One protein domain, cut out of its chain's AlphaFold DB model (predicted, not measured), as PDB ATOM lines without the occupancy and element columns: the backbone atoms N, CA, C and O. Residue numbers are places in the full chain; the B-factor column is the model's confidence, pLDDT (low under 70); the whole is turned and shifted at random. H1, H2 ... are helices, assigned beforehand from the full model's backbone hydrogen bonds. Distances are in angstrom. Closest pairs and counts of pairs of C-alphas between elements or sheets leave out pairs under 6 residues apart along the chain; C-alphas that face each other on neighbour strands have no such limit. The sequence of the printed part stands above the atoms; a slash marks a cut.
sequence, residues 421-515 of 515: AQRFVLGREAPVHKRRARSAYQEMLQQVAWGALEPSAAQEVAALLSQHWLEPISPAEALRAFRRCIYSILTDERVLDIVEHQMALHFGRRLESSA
ATOM      1  N   ALA A 421      32.350  27.359  24.291       83.12
ATOM      2  CA  ALA A 421      31.946  26.075  24.850       83.12
ATOM      3  C   ALA A 421      31.626  26.203  26.346       83.12
ATOM      4  O   ALA A 421      30.543  25.810  26.771       83.12
ATOM      5  N   GLN A 422      32.483  26.865  27.128       76.94
ATOM      6  CA  GLN A 422      32.227  27.144  28.545       76.94
ATOM      7  C   GLN A 422      30.961  27.988  28.748       76.94
ATOM      8  O   GLN A 422      30.140  27.660  29.601       76.94
ATOM      9  N   ARG A 423      30.732  29.041  27.946       71.12
ATOM     10  CA  ARG A 423      29.482  29.826  28.029       71.12
ATOM     11  C   ARG A 423      28.250  29.014  27.640       71.12
ATOM     12  O   ARG A 423      27.181  29.264  28.190       71.12
ATOM     13  N   PHE A 424      28.380  28.074  26.710       74.81
ATOM     14  CA  PHE A 424      27.269  27.244  26.256       74.81
ATOM     15  C   PHE A 424      26.914  26.155  27.277       74.81
ATOM     16  O   PHE A 424      25.736  25.943  27.556       74.81
ATOM     17  N   VAL A 425      27.922  25.522  27.884       72.75
ATOM     18  CA  VAL A 425      27.748  24.525  28.952       72.75
ATOM     19  C   VAL A 425      27.173  25.188  30.207       72.75
ATOM     20  O   VAL A 425      26.108  24.786  30.668       72.75
ATOM     21  N   LEU A 426      27.764  26.292  30.676       58.16
ATOM     22  CA  LEU A 426      27.243  27.035  31.835       58.16
ATOM     23  C   LEU A 426      25.859  27.653  31.561       58.16
ATOM     24  O   LEU A 426      25.013  27.735  32.451       58.16
ATOM     25  N   GLY A 427      25.592  28.056  30.316       57.06
ATOM     26  CA  GLY A 427      24.273  28.527  29.889       57.06
ATOM     27  C   GLY A 427      23.203  27.429  29.885       57.06
ATOM     28  O   GLY A 427      22.026  27.732  30.084       57.06
ATOM     29  N   ARG A 428      23.599  26.162  29.700       60.41
ATOM     30  CA  ARG A 428      22.714  24.988  29.740       60.41
ATOM     31  C   ARG A 428      22.470  24.446  31.146       60.41
ATOM     32  O   ARG A 428      21.410  23.872  31.372       60.41
ATOM     33  N   GLU A 429      23.379  24.662  32.090       62.59
ATOM     34  CA  GLU A 429      23.172  24.264  33.493       62.59
ATOM     35  C   GLU A 429      22.267  25.242  34.258       62.59
ATOM     36  O   GLU A 429      21.510  24.842  35.145       62.59
ATOM     37  N   ALA A 430      22.255  26.517  33.855       62.75
ATOM     38  CA  ALA A 430      21.385  27.544  34.426       62.75
ATOM     39  C   ALA A 430      19.887  27.154  34.515       62.75
ATOM     40  O   ALA A 430      19.291  27.379  35.569       62.75
ATOM     41  N   PRO A 431      19.231  26.572  33.487       67.56
ATOM     42  CA  PRO A 431      17.831  26.153  33.594       67.56
ATOM     43  C   PRO A 431      17.604  24.970  34.547       67.56
ATOM     44  O   PRO A 431      16.551  24.907  35.180       67.56
ATOM     45  N   VAL A 432      18.563  24.050  34.692       70.38
ATOM     46  CA  VAL A 432      18.422  22.896  35.601       70.38
ATOM     47  C   VAL A 432      18.546  23.346  37.054       70.38
ATOM     48  O   VAL A 432      17.720  22.971  37.889       70.38
ATOM     49  N   HIS A 433      19.512  24.221  37.344       71.19
ATOM     50  CA  HIS A 433      19.639  24.828  38.668       71.19
ATOM     51  C   HIS A 433      18.415  25.667  39.038       71.19
ATOM     52  O   HIS A 433      17.945  25.575  40.168       71.19
ATOM     53  N   LYS A 434      17.828  26.393  38.077       76.19
ATOM     54  CA  LYS A 434      16.560  27.106  38.289       76.19
ATOM     55  C   LYS A 434      15.415  26.168  38.655       76.19
ATOM     56  O   LYS A 434      14.658  26.480  39.562       76.19
ATOM     57  N   ARG A 435      15.296  25.004  38.006       82.19
ATOM     58  CA  ARG A 435      14.242  24.025  38.338       82.19
ATOM     59  C   ARG A 435      14.394  23.460  39.750       82.19
ATOM     60  O   ARG A 435      13.404  23.413  40.470       82.19
ATOM     61  N   ARG A 436      15.611  23.090  40.163       83.56
ATOM     62  CA  ARG A 436      15.870  22.596  41.531       83.56
ATOM     63  C   ARG A 436      15.664  23.676  42.596       83.56
ATOM     64  O   ARG A 436      15.100  23.399  43.646       83.56
ATOM     65  N   ALA A 437      16.085  24.909  42.317       77.25
ATOM     66  CA  ALA A 437      15.821  26.033  43.210       77.25
ATOM     67  C   ALA A 437      14.311  26.286  43.339       77.25
ATOM     68  O   ALA A 437      13.807  26.456  44.443       77.25
ATOM     69  N   ARG A 438      13.570  26.227  42.225       80.06
ATOM     70  CA  ARG A 438      12.108  26.374  42.221       80.06
ATOM     71  C   ARG A 438      11.391  25.291  43.012       80.06
ATOM     72  O   ARG A 438      10.497  25.633  43.773       80.06
ATOM     73  N   SER A 439      11.788  24.025  42.884       83.81
ATOM     74  CA  SER A 439      11.179  22.956  43.685       83.81
ATOM     75  C   SER A 439      11.439  23.151  45.180       83.81
ATOM     76  O   SER A 439      10.518  22.998  45.972       83.81
ATOM     77  N   ALA A 440      12.649  23.576  45.563       83.88
ATOM     78  CA  ALA A 440      12.961  23.893  46.957       83.88
ATOM     79  C   ALA A 440      12.132  25.080  47.484       83.88
ATOM     80  O   ALA A 440      11.624  25.038  48.603       83.88
ATOM     81  N   TYR A 441      11.931  26.126  46.672       76.44
ATOM     82  CA  TYR A 441      11.061  27.247  47.043       76.44
ATOM     83  C   TYR A 441       9.601  26.834  47.190       76.44
ATOM     84  O   TYR A 441       8.929  27.285  48.115       76.44
ATOM     85  N   GLN A 442       9.113  25.977  46.298       82.62
ATOM     86  CA  GLN A 442       7.757  25.459  46.373       82.62
ATOM     87  C   GLN A 442       7.550  24.652  47.660       82.62
ATOM     88  O   GLN A 442       6.563  24.877  48.356       82.62
ATOM     89  N   GLU A 443       8.502  23.788  48.018       86.56
ATOM     90  CA  GLU A 443       8.465  23.006  49.256       86.56
ATOM     91  C   GLU A 443       8.489  23.907  50.501       86.56
ATOM     92  O   GLU A 443       7.637  23.771  51.378       86.56
ATOM     93  N   MET A 444       9.389  24.893  50.543       84.69
ATOM     94  CA  MET A 444       9.460  25.868  51.636       84.69
ATOM     95  C   MET A 444       8.139  26.635  51.795       84.69
ATOM     96  O   MET A 444       7.613  26.754  52.900       84.69
ATOM     97  N   LEU A 445       7.569  27.143  50.699       79.88
ATOM     98  CA  LEU A 445       6.295  27.865  50.743       79.88
ATOM     99  C   LEU A 445       5.143  26.952  51.166       79.88
ATOM    100  O   LEU A 445       4.241  27.400  51.870       79.88
ATOM    101  N   GLN A 446       5.182  25.675  50.789       83.25
ATOM    102  CA  GLN A 446       4.199  24.686  51.217       83.25
ATOM    103  C   GLN A 446       4.305  24.396  52.723       83.25
ATOM    104  O   GLN A 446       3.281  24.332  53.402       83.25
ATOM    105  N   GLN A 447       5.521  24.299  53.268       84.19
ATOM    106  CA  GLN A 447       5.754  24.169  54.712       84.19
ATOM    107  C   GLN A 447       5.261  25.402  55.477       84.19
ATOM    108  O   GLN A 447       4.540  25.264  56.467       84.19
ATOM    109  N   VAL A 448       5.563  26.607  54.983       78.06
ATOM    110  CA  VAL A 448       5.055  27.857  55.568       78.06
ATOM    111  C   VAL A 448       3.531  27.901  55.496       78.06
ATOM    112  O   VAL A 448       2.890  28.235  56.484       78.06
ATOM    113  N   ALA A 449       2.925  27.507  54.377       76.75
ATOM    114  CA  ALA A 449       1.474  27.434  54.237       76.75
ATOM    115  C   ALA A 449       0.832  26.440  55.216       76.75
ATOM    116  O   ALA A 449      -0.258  26.694  55.734       76.75
ATOM    117  N   TRP A 450       1.501  25.313  55.476       76.31
ATOM    118  CA  TRP A 450       1.049  24.332  56.458       76.31
ATOM    119  C   TRP A 450       1.164  24.836  57.895       76.31
ATOM    120  O   TRP A 450       0.260  24.556  58.680       76.31
ATOM    121  N   GLY A 451       2.226  25.578  58.220       76.38
ATOM    122  CA  GLY A 451       2.446  26.148  59.550       76.38
ATOM    123  C   GLY A 451       1.667  27.438  59.823       76.38
ATOM    124  O   GLY A 451       1.316  27.706  60.966       76.38
ATOM    125  N   ALA A 452       1.362  28.227  58.790       71.69
ATOM    126  CA  ALA A 452       0.743  29.545  58.938       71.69
ATOM    127  C   ALA A 452      -0.744  29.488  59.311       71.69
ATOM    128  O   ALA A 452      -1.260  30.467  59.849       71.69
ATOM    129  N   LEU A 453      -1.441  28.376  59.043       68.94
ATOM    130  CA  LEU A 453      -2.807  28.202  59.536       68.94
ATOM    131  C   LEU A 453      -2.802  27.433  60.853       68.94
ATOM    132  O   LEU A 453      -2.912  26.205  60.884       68.94
ATOM    133  N   GLU A 454      -2.689  28.187  61.943       77.81
ATOM    134  CA  GLU A 454      -2.926  27.672  63.283       77.81
ATOM    135  C   GLU A 454      -4.361  27.099  63.364       77.81
ATOM    136  O   GLU A 454      -5.299  27.702  62.825       77.81
ATOM    137  N   PRO A 455      -4.574  25.939  64.014       77.31
ATOM    138  CA  PRO A 455      -5.908  25.350  64.151       77.31
ATOM    139  C   PRO A 455      -6.948  26.310  64.750       77.31
ATOM    140  O   PRO A 455      -8.116  26.263  64.367       77.31
ATOM    141  N   SER A 456      -6.513  27.201  65.646       79.31
ATOM    142  CA  SER A 456      -7.327  28.250  66.271       79.31
ATOM    143  C   SER A 456      -7.823  29.280  65.249       79.31
ATOM    144  O   SER A 456      -9.028  29.493  65.127       79.31
ATOM    145  N   ALA A 457      -6.925  29.837  64.431       76.62
ATOM    146  CA  ALA A 457      -7.266  30.781  63.366       76.62
ATOM    147  C   ALA A 457      -8.265  30.176  62.367       76.62
ATOM    148  O   ALA A 457      -9.162  30.849  61.859       76.62
ATOM    149  N   ALA A 458      -8.161  28.876  62.107       75.50
ATOM    150  CA  ALA A 458      -9.093  28.218  61.208       75.50
ATOM    151  C   ALA A 458     -10.479  27.973  61.815       75.50
ATOM    152  O   ALA A 458     -11.477  27.968  61.091       75.50
ATOM    153  N   GLN A 459     -10.552  27.809  63.136       77.94
ATOM    154  CA  GLN A 459     -11.817  27.768  63.859       77.94
ATOM    155  C   GLN A 459     -12.536  29.121  63.786       77.94
ATOM    156  O   GLN A 459     -13.749  29.151  63.575       77.94
ATOM    157  N   GLU A 460     -11.800  30.231  63.872       80.62
ATOM    158  CA  GLU A 460     -12.355  31.579  63.685       80.62
ATOM    159  C   GLU A 460     -12.873  31.792  62.260       80.62
ATOM    160  O   GLU A 460     -13.992  32.271  62.072       80.62
ATOM    161  N   VAL A 461     -12.109  31.376  61.245       77.25
ATOM    162  CA  VAL A 461     -12.549  31.449  59.843       77.25
ATOM    163  C   VAL A 461     -13.804  30.610  59.620       77.25
ATOM    164  O   VAL A 461     -14.744  31.076  58.981       77.25
ATOM    165  N   ALA A 462     -13.864  29.398  60.168       77.56
ATOM    166  CA  ALA A 462     -15.054  28.559  60.075       77.56
ATOM    167  C   ALA A 462     -16.262  29.188  60.777       77.56
ATOM    168  O   ALA A 462     -17.362  29.168  60.227       77.56
ATOM    169  N   ALA A 463     -16.055  29.821  61.936       80.00
ATOM    170  CA  ALA A 463     -17.098  30.569  62.626       80.00
ATOM    171  C   ALA A 463     -17.600  31.749  61.775       80.00
ATOM    172  O   ALA A 463     -18.809  31.896  61.598       80.00
ATOM    173  N   LEU A 464     -16.704  32.540  61.180       79.06
ATOM    174  CA  LEU A 464     -17.066  33.652  60.292       79.06
ATOM    175  C   LEU A 464     -17.801  33.174  59.035       79.06
ATOM    176  O   LEU A 464     -18.796  33.773  58.629       79.06
ATOM    177  N   LEU A 465     -17.356  32.072  58.432       78.88
ATOM    178  CA  LEU A 465     -18.035  31.490  57.279       78.88
ATOM    179  C   LEU A 465     -19.415  30.947  57.675       78.88
ATOM    180  O   LEU A 465     -20.389  31.221  56.986       78.88
ATOM    181  N   SER A 466     -19.557  30.294  58.827       80.62
ATOM    182  CA  SER A 466     -20.867  29.829  59.308       80.62
ATOM    183  C   SER A 466     -21.866  30.962  59.600       80.62
ATOM    184  O   SER A 466     -23.068  30.731  59.589       80.62
ATOM    185  N   GLN A 467     -21.402  32.197  59.831       84.25
ATOM    186  CA  GLN A 467     -22.291  33.357  59.997       84.25
ATOM    187  C   GLN A 467     -22.884  33.841  58.670       84.25
ATOM    188  O   GLN A 467     -23.972  34.414  58.644       84.25
ATOM    189  N   HIS A 468     -22.160  33.639  57.570       79.50
ATOM    190  CA  HIS A 468     -22.565  34.096  56.241       79.50
ATOM    191  C   HIS A 468     -23.215  33.000  55.397       79.50
ATOM    192  O   HIS A 468     -23.941  33.308  54.451       79.50
ATOM    193  N   TRP A 469     -22.973  31.737  55.737       76.69
ATOM    194  CA  TRP A 469     -23.486  30.574  55.031       76.69
ATOM    195  C   TRP A 469     -24.556  29.882  55.880       76.69
ATOM    196  O   TRP A 469     -24.418  29.756  57.089       76.69
ATOM    197  N   LEU A 470     -25.645  29.437  55.246       66.81
ATOM    198  CA  LEU A 470     -26.770  28.777  55.930       66.81
ATOM    199  C   LEU A 470     -26.403  27.406  56.519       66.81
ATOM    200  O   LEU A 470     -27.169  26.857  57.309       66.81
ATOM    201  N   GLU A 471     -25.255  26.854  56.133       79.69
ATOM    202  CA  GLU A 471     -24.803  25.531  56.534       79.69
ATOM    203  C   GLU A 471     -23.556  25.656  57.423       79.69
ATOM    204  O   GLU A 471     -22.630  26.399  57.080       79.69
ATOM    205  N   PRO A 472     -23.518  24.979  58.588       78.50
ATOM    206  CA  PRO A 472     -22.375  25.043  59.484       78.50
ATOM    207  C   PRO A 472     -21.158  24.409  58.809       78.50
ATOM    208  O   PRO A 472     -21.054  23.191  58.678       78.50
ATOM    209  N   ILE A 473     -20.215  25.250  58.393       83.62
ATOM    210  CA  ILE A 473     -18.957  24.795  57.809       83.62
ATOM    211  C   ILE A 473     -18.071  24.271  58.935       83.62
ATOM    212  O   ILE A 473     -17.772  24.976  59.902       83.62
ATOM    213  N   SER A 474     -17.634  23.020  58.809       90.31
ATOM    214  CA  SER A 474     -16.717  22.440  59.786       90.31
ATOM    215  C   SER A 474     -15.346  23.138  59.720       90.31
ATOM    216  O   SER A 474     -14.855  23.450  58.630       90.31
ATOM    217  N   PRO A 475     -14.657  23.344  60.857       79.94
ATOM    218  CA  PRO A 475     -13.325  23.955  60.865       79.94
ATOM    219  C   PRO A 475     -12.294  23.147  60.072       79.94
ATOM    220  O   PRO A 475     -11.408  23.711  59.431       79.94
ATOM    221  N   ALA A 476     -12.454  21.823  60.030       82.94
ATOM    222  CA  ALA A 476     -11.634  20.946  59.204       82.94
ATOM    223  C   ALA A 476     -11.822  21.211  57.701       82.94
ATOM    224  O   ALA A 476     -10.865  21.135  56.931       82.94
ATOM    225  N   GLU A 477     -13.039  21.526  57.264       85.06
ATOM    226  CA  GLU A 477     -13.331  21.832  55.867       85.06
ATOM    227  C   GLU A 477     -12.824  23.216  55.464       85.06
ATOM    228  O   GLU A 477     -12.190  23.338  54.414       85.06
ATOM    229  N   ALA A 478     -12.978  24.218  56.335       80.38
ATOM    230  CA  ALA A 478     -12.374  25.537  56.142       80.38
ATOM    231  C   ALA A 478     -10.841  25.439  56.003       80.38
ATOM    232  O   ALA A 478     -10.268  25.995  55.063       80.38
ATOM    233  N   LEU A 479     -10.183  24.643  56.861       81.19
ATOM    234  CA  LEU A 479      -8.751  24.329  56.756       81.19
ATOM    235  C   LEU A 479      -8.384  23.702  55.410       81.19
ATOM    236  O   LEU A 479      -7.409  24.112  54.776       81.19
ATOM    237  N   ARG A 480      -9.140  22.692  54.964       83.81
ATOM    238  CA  ARG A 480      -8.876  22.009  53.688       83.81
ATOM    239  C   ARG A 480      -9.051  22.950  52.501       83.81
ATOM    240  O   ARG A 480      -8.213  22.933  51.602       83.81
ATOM    241  N   ALA A 481     -10.107  23.760  52.493       82.88
ATOM    242  CA  ALA A 481     -10.360  24.733  51.436       82.88
ATOM    243  C   ALA A 481      -9.241  25.781  51.373       82.88
ATOM    244  O   ALA A 481      -8.683  26.023  50.305       82.88
ATOM    245  N   PHE A 482      -8.835  26.322  52.523       84.00
ATOM    246  CA  PHE A 482      -7.736  27.278  52.602       84.00
ATOM    247  C   PHE A 482      -6.410  26.688  52.108       84.00
ATOM    248  O   PHE A 482      -5.732  27.292  51.277       84.00
ATOM    249  N   ARG A 483      -6.070  25.467  52.541       83.44
ATOM    250  CA  ARG A 483      -4.866  24.759  52.076       83.44
ATOM    251  C   ARG A 483      -4.894  24.508  50.569       83.44
ATOM    252  O   ARG A 483      -3.872  24.692  49.917       83.44
ATOM    253  N   ARG A 484      -6.052  24.149  49.998       84.38
ATOM    254  CA  ARG A 484      -6.224  24.013  48.540       84.38
ATOM    255  C   ARG A 484      -6.019  25.342  47.815       84.38
ATOM    256  O   ARG A 484      -5.346  25.359  46.790       84.38
ATOM    257  N   CYS A 485      -6.548  26.442  48.349       85.50
ATOM    258  CA  CYS A 485      -6.356  27.771  47.772       85.50
ATOM    259  C   CYS A 485      -4.886  28.193  47.797       85.50
ATOM    260  O   CYS A 485      -4.370  28.614  46.764       85.50
ATOM    261  N   ILE A 486      -4.191  28.037  48.930       84.25
ATOM    262  CA  ILE A 486      -2.759  28.348  48.977       84.25
ATOM    263  C   ILE A 486      -1.989  27.451  48.017       84.25
ATOM    264  O   ILE A 486      -1.174  27.960  47.257       84.25
ATOM    265  N   TYR A 487      -2.263  26.147  48.005       83.75
ATOM    266  CA  TYR A 487      -1.597  25.240  47.078       83.75
ATOM    267  C   TYR A 487      -1.792  25.694  45.629       83.75
ATOM    268  O   TYR A 487      -0.807  25.848  44.921       83.75
ATOM    269  N   SER A 488      -3.021  26.033  45.227       87.94
ATOM    270  CA  SER A 488      -3.317  26.553  43.887       87.94
ATOM    271  C   SER A 488      -2.540  27.830  43.555       87.94
ATOM    272  O   SER A 488      -2.089  27.980  42.421       87.94
ATOM    273  N   ILE A 489      -2.390  28.743  44.518       86.12
ATOM    274  CA  ILE A 489      -1.629  29.989  44.348       86.12
ATOM    275  C   ILE A 489      -0.132  29.689  44.221       86.12
ATOM    276  O   ILE A 489       0.539  30.263  43.369       86.12
ATOM    277  N   LEU A 490       0.393  28.777  45.040       82.06
ATOM    278  CA  LEU A 490       1.807  28.402  45.045       82.06
ATOM    279  C   LEU A 490       2.204  27.521  43.857       82.06
ATOM    280  O   LEU A 490       3.372  27.497  43.490       82.06
ATOM    281  N   THR A 491       1.260  26.799  43.252       84.19
ATOM    282  CA  THR A 491       1.497  26.034  42.021       84.19
ATOM    283  C   THR A 491       1.447  26.882  40.756       84.19
ATOM    284  O   THR A 491       1.841  26.398  39.698       84.19
ATOM    285  N   ASP A 492       0.962  28.126  40.824       90.56
ATOM    286  CA  ASP A 492       0.980  29.023  39.669       90.56
ATOM    287  C   ASP A 492       2.419  29.494  39.401       90.56
ATOM    288  O   ASP A 492       3.024  30.214  40.202       90.56
ATOM    289  N   GLU A 493       2.965  29.108  38.243       87.31
ATOM    290  CA  GLU A 493       4.322  29.472  37.820       87.31
ATOM    291  C   GLU A 493       4.561  30.986  37.853       87.31
ATOM    292  O   GLU A 493       5.662  31.434  38.170       87.31
ATOM    293  N   ARG A 494       3.528  31.794  37.588       90.00
ATOM    294  CA  ARG A 494       3.641  33.260  37.592       90.00
ATOM    295  C   ARG A 494       3.834  33.807  38.997       90.00
ATOM    296  O   ARG A 494       4.561  34.781  39.184       90.00
ATOM    297  N   VAL A 495       3.174  33.205  39.983       87.75
ATOM    298  CA  VAL A 495       3.319  33.594  41.389       87.75
ATOM    299  C   VAL A 495       4.707  33.209  41.878       87.75
ATOM    300  O   VAL A 495       5.379  34.035  42.497       87.75
ATOM    301  N   LEU A 496       5.177  32.009  41.530       84.56
ATOM    302  CA  LEU A 496       6.539  31.574  41.837       84.56
ATOM    303  C   LEU A 496       7.590  32.498  41.212       84.56
ATOM    304  O   LEU A 496       8.526  32.882  41.907       84.56
ATOM    305  N   ASP A 497       7.411  32.931  39.960       84.56
ATOM    306  CA  ASP A 497       8.304  33.898  39.306       84.56
ATOM    307  C   ASP A 497       8.365  35.235  40.067       84.56
ATOM    308  O   ASP A 497       9.439  35.820  40.233       84.56
ATOM    309  N   ILE A 498       7.218  35.730  40.548       87.12
ATOM    310  CA  ILE A 498       7.145  36.973  41.329       87.12
ATOM    311  C   ILE A 498       7.850  36.800  42.676       87.12
ATOM    312  O   ILE A 498       8.641  37.661  43.059       87.12
ATOM    313  N   VAL A 499       7.589  35.702  43.388       84.00
ATOM    314  CA  VAL A 499       8.212  35.424  44.690       84.00
ATOM    315  C   VAL A 499       9.721  35.242  44.538       84.00
ATOM    316  O   VAL A 499      10.479  35.862  45.282       84.00
ATOM    317  N   GLU A 500      10.170  34.479  43.538       84.75
ATOM    318  CA  GLU A 500      11.587  34.305  43.194       84.75
ATOM    319  C   GLU A 500      12.243  35.664  42.914       84.75
ATOM    320  O   GLU A 500      13.316  35.965  43.441       84.75
ATOM    321  N   HIS A 501      11.575  36.531  42.147       85.50
ATOM    322  CA  HIS A 501      12.073  37.873  41.864       85.50
ATOM    323  C   HIS A 501      12.184  38.740  43.127       85.50
ATOM    324  O   HIS A 501      13.206  39.397  43.324       85.50
ATOM    325  N   GLN A 502      11.172  38.732  44.000       86.44
ATOM    326  CA  GLN A 502      11.202  39.501  45.250       86.44
ATOM    327  C   GLN A 502      12.280  38.982  46.205       86.44
ATOM    328  O   GLN A 502      13.059  39.769  46.741       86.44
ATOM    329  N   MET A 503      12.397  37.665  46.358       80.69
ATOM    330  CA  MET A 503      13.475  37.025  47.111       80.69
ATOM    331  C   MET A 503      14.845  37.459  46.576       80.69
ATOM    332  O   MET A 503      15.692  37.928  47.336       80.69
ATOM    333  N   ALA A 504      15.055  37.386  45.261       83.25
ATOM    334  CA  ALA A 504      16.305  37.815  44.644       83.25
ATOM    335  C   ALA A 504      16.595  39.307  44.892       83.25
ATOM    336  O   ALA A 504      17.744  39.672  45.140       83.25
ATOM    337  N   LEU A 505      15.576  40.171  44.889       84.56
ATOM    338  CA  LEU A 505      15.732  41.593  45.212       84.56
ATOM    339  C   LEU A 505      16.092  41.836  46.684       84.56
ATOM    340  O   LEU A 505      16.935  42.691  46.968       84.56
ATOM    341  N   HIS A 506      15.470  41.109  47.612       83.88
ATOM    342  CA  HIS A 506      15.688  41.284  49.047       83.88
ATOM    343  C   HIS A 506      17.021  40.694  49.514       83.88
ATOM    344  O   HIS A 506      17.763  41.349  50.248       83.88
ATOM    345  N   PHE A 507      17.355  39.488  49.057       82.00
ATOM    346  CA  PHE A 507      18.565  38.783  49.475       82.00
ATOM    347  C   PHE A 507      19.779  39.117  48.602       82.00
ATOM    348  O   PHE A 507      20.897  39.180  49.110       82.00
ATOM    349  N   GLY A 508      19.582  39.426  47.316       77.69
ATOM    350  CA  GLY A 508      20.676  39.775  46.402       77.69
ATOM    351  C   GLY A 508      21.393  41.071  46.780       77.69
ATOM    352  O   GLY A 508      22.613  41.155  46.670       77.69
ATOM    353  N   ARG A 509      20.672  42.061  47.323       75.69
ATOM    354  CA  ARG A 509      21.280  43.334  47.755       75.69
ATOM    355  C   ARG A 509      22.217  43.191  48.953       75.69
ATOM    356  O   ARG A 509      23.149  43.979  49.078       75.69
ATOM    357  N   ARG A 510      21.992  42.205  49.831       71.81
ATOM    358  CA  ARG A 510      22.860  41.995  51.002       71.81
ATOM    359  C   ARG A 510      24.248  41.506  50.587       71.81
ATOM    360  O   ARG A 510      25.237  41.993  51.125       71.81
ATOM    361  N   LEU A 511      24.317  40.641  49.575       63.94
ATOM    362  CA  LEU A 511      25.578  40.111  49.045       63.94
ATOM    363  C   LEU A 511      26.418  41.175  48.325       63.94
ATOM    364  O   LEU A 511      27.642  41.118  48.366       63.94
ATOM    365  N   GLU A 512      25.777  42.162  47.698       69.25
ATOM    366  CA  GLU A 512      26.480  43.285  47.062       69.25
ATOM    367  C   GLU A 512      26.976  44.323  48.076       69.25
ATOM    368  O   GLU A 512      27.930  45.035  47.793       69.25
ATOM    369  N   SER A 513      26.351  44.415  49.255       74.00
ATOM    370  CA  SER A 513      26.763  45.362  50.301       74.00
ATOM    371  C   SER A 513      27.939  44.884  51.156       74.00
ATOM    372  O   SER A 513      28.561  45.696  51.837       74.00
ATOM    373  N   SER A 514      28.247  43.582  51.134       66.50
ATOM    374  CA  SER A 514      29.367  42.994  51.880       66.50
ATOM    375  C   SER A 514      30.657  42.860  51.059       66.50
ATOM    376  O   SER A 514      31.649  42.352  51.580       66.50
ATOM    377  N   ALA A 515      30.631  43.245  49.780       55.53
ATOM    378  CA  ALA A 515      31.763  43.206  48.854       55.53
ATOM    379  C   ALA A 515      32.236  44.628  48.532       55.53
ATOM    380  O   ALA A 515      33.471  44.809  48.411       55.53
TER     381      ALA A 515
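What this domain is: This is residues 421 to 515 of the 515 residues of the protein "Hypothetical protein" of Alexandrium monilatum (UniProt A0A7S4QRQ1). The long helix H1 has the end of H3 folded back beside its later part, H2 lies across the start of H3, and H4 swings off as an arm. Residues 421 to 436 and 501 to 515 stick out. The printed part has 95 residues, with named helices H1, H2, H3, H4 in that order and no named strand: all helix, extended, radius of gyration of the C-alphas 19.5 A, spans 66 by 29 by 17 A.

Where its parts are: Find C-alpha 421 at (31.946, 26.075, 24.850); from there H1 runs 46.3 A to residue 452. H2 is residues 455 to 468, and H3 is residues 475 to 490. H4, residues 493 to 513, runs 30.2 A to C-alpha 513 at (26.763, 45.362, 50.301).

How they stand to each other: H1, with residues 442 to 450 alone, touches H3 at a shallow tilt of 16 degrees, opposite ways; the closest C-alphas, Gln 442 and Leu 490, are 6.8 A apart. H2 touches H3 about perpendicular, 79 degrees; the closest C-alphas, Ala 462 and Pro 475, are 5.0 A apart. H4 is close to H1 but not clearly touching; the closest C-alphas, Arg 438 and Leu 496, are 7.6 A apart. Every O i to N i+4 pair is within hydrogen-bond range in H3, 26 of 28 in H1, 9 of 10 in H2, 14 of 17 in H4.

The domain as a whole: The C-alphas farthest apart, Ala 421 and Leu 470, are 66.5 A apart. The printed part has no cut and no long link; pLDDT is under 70 at 12 residues, among them 426 to 431.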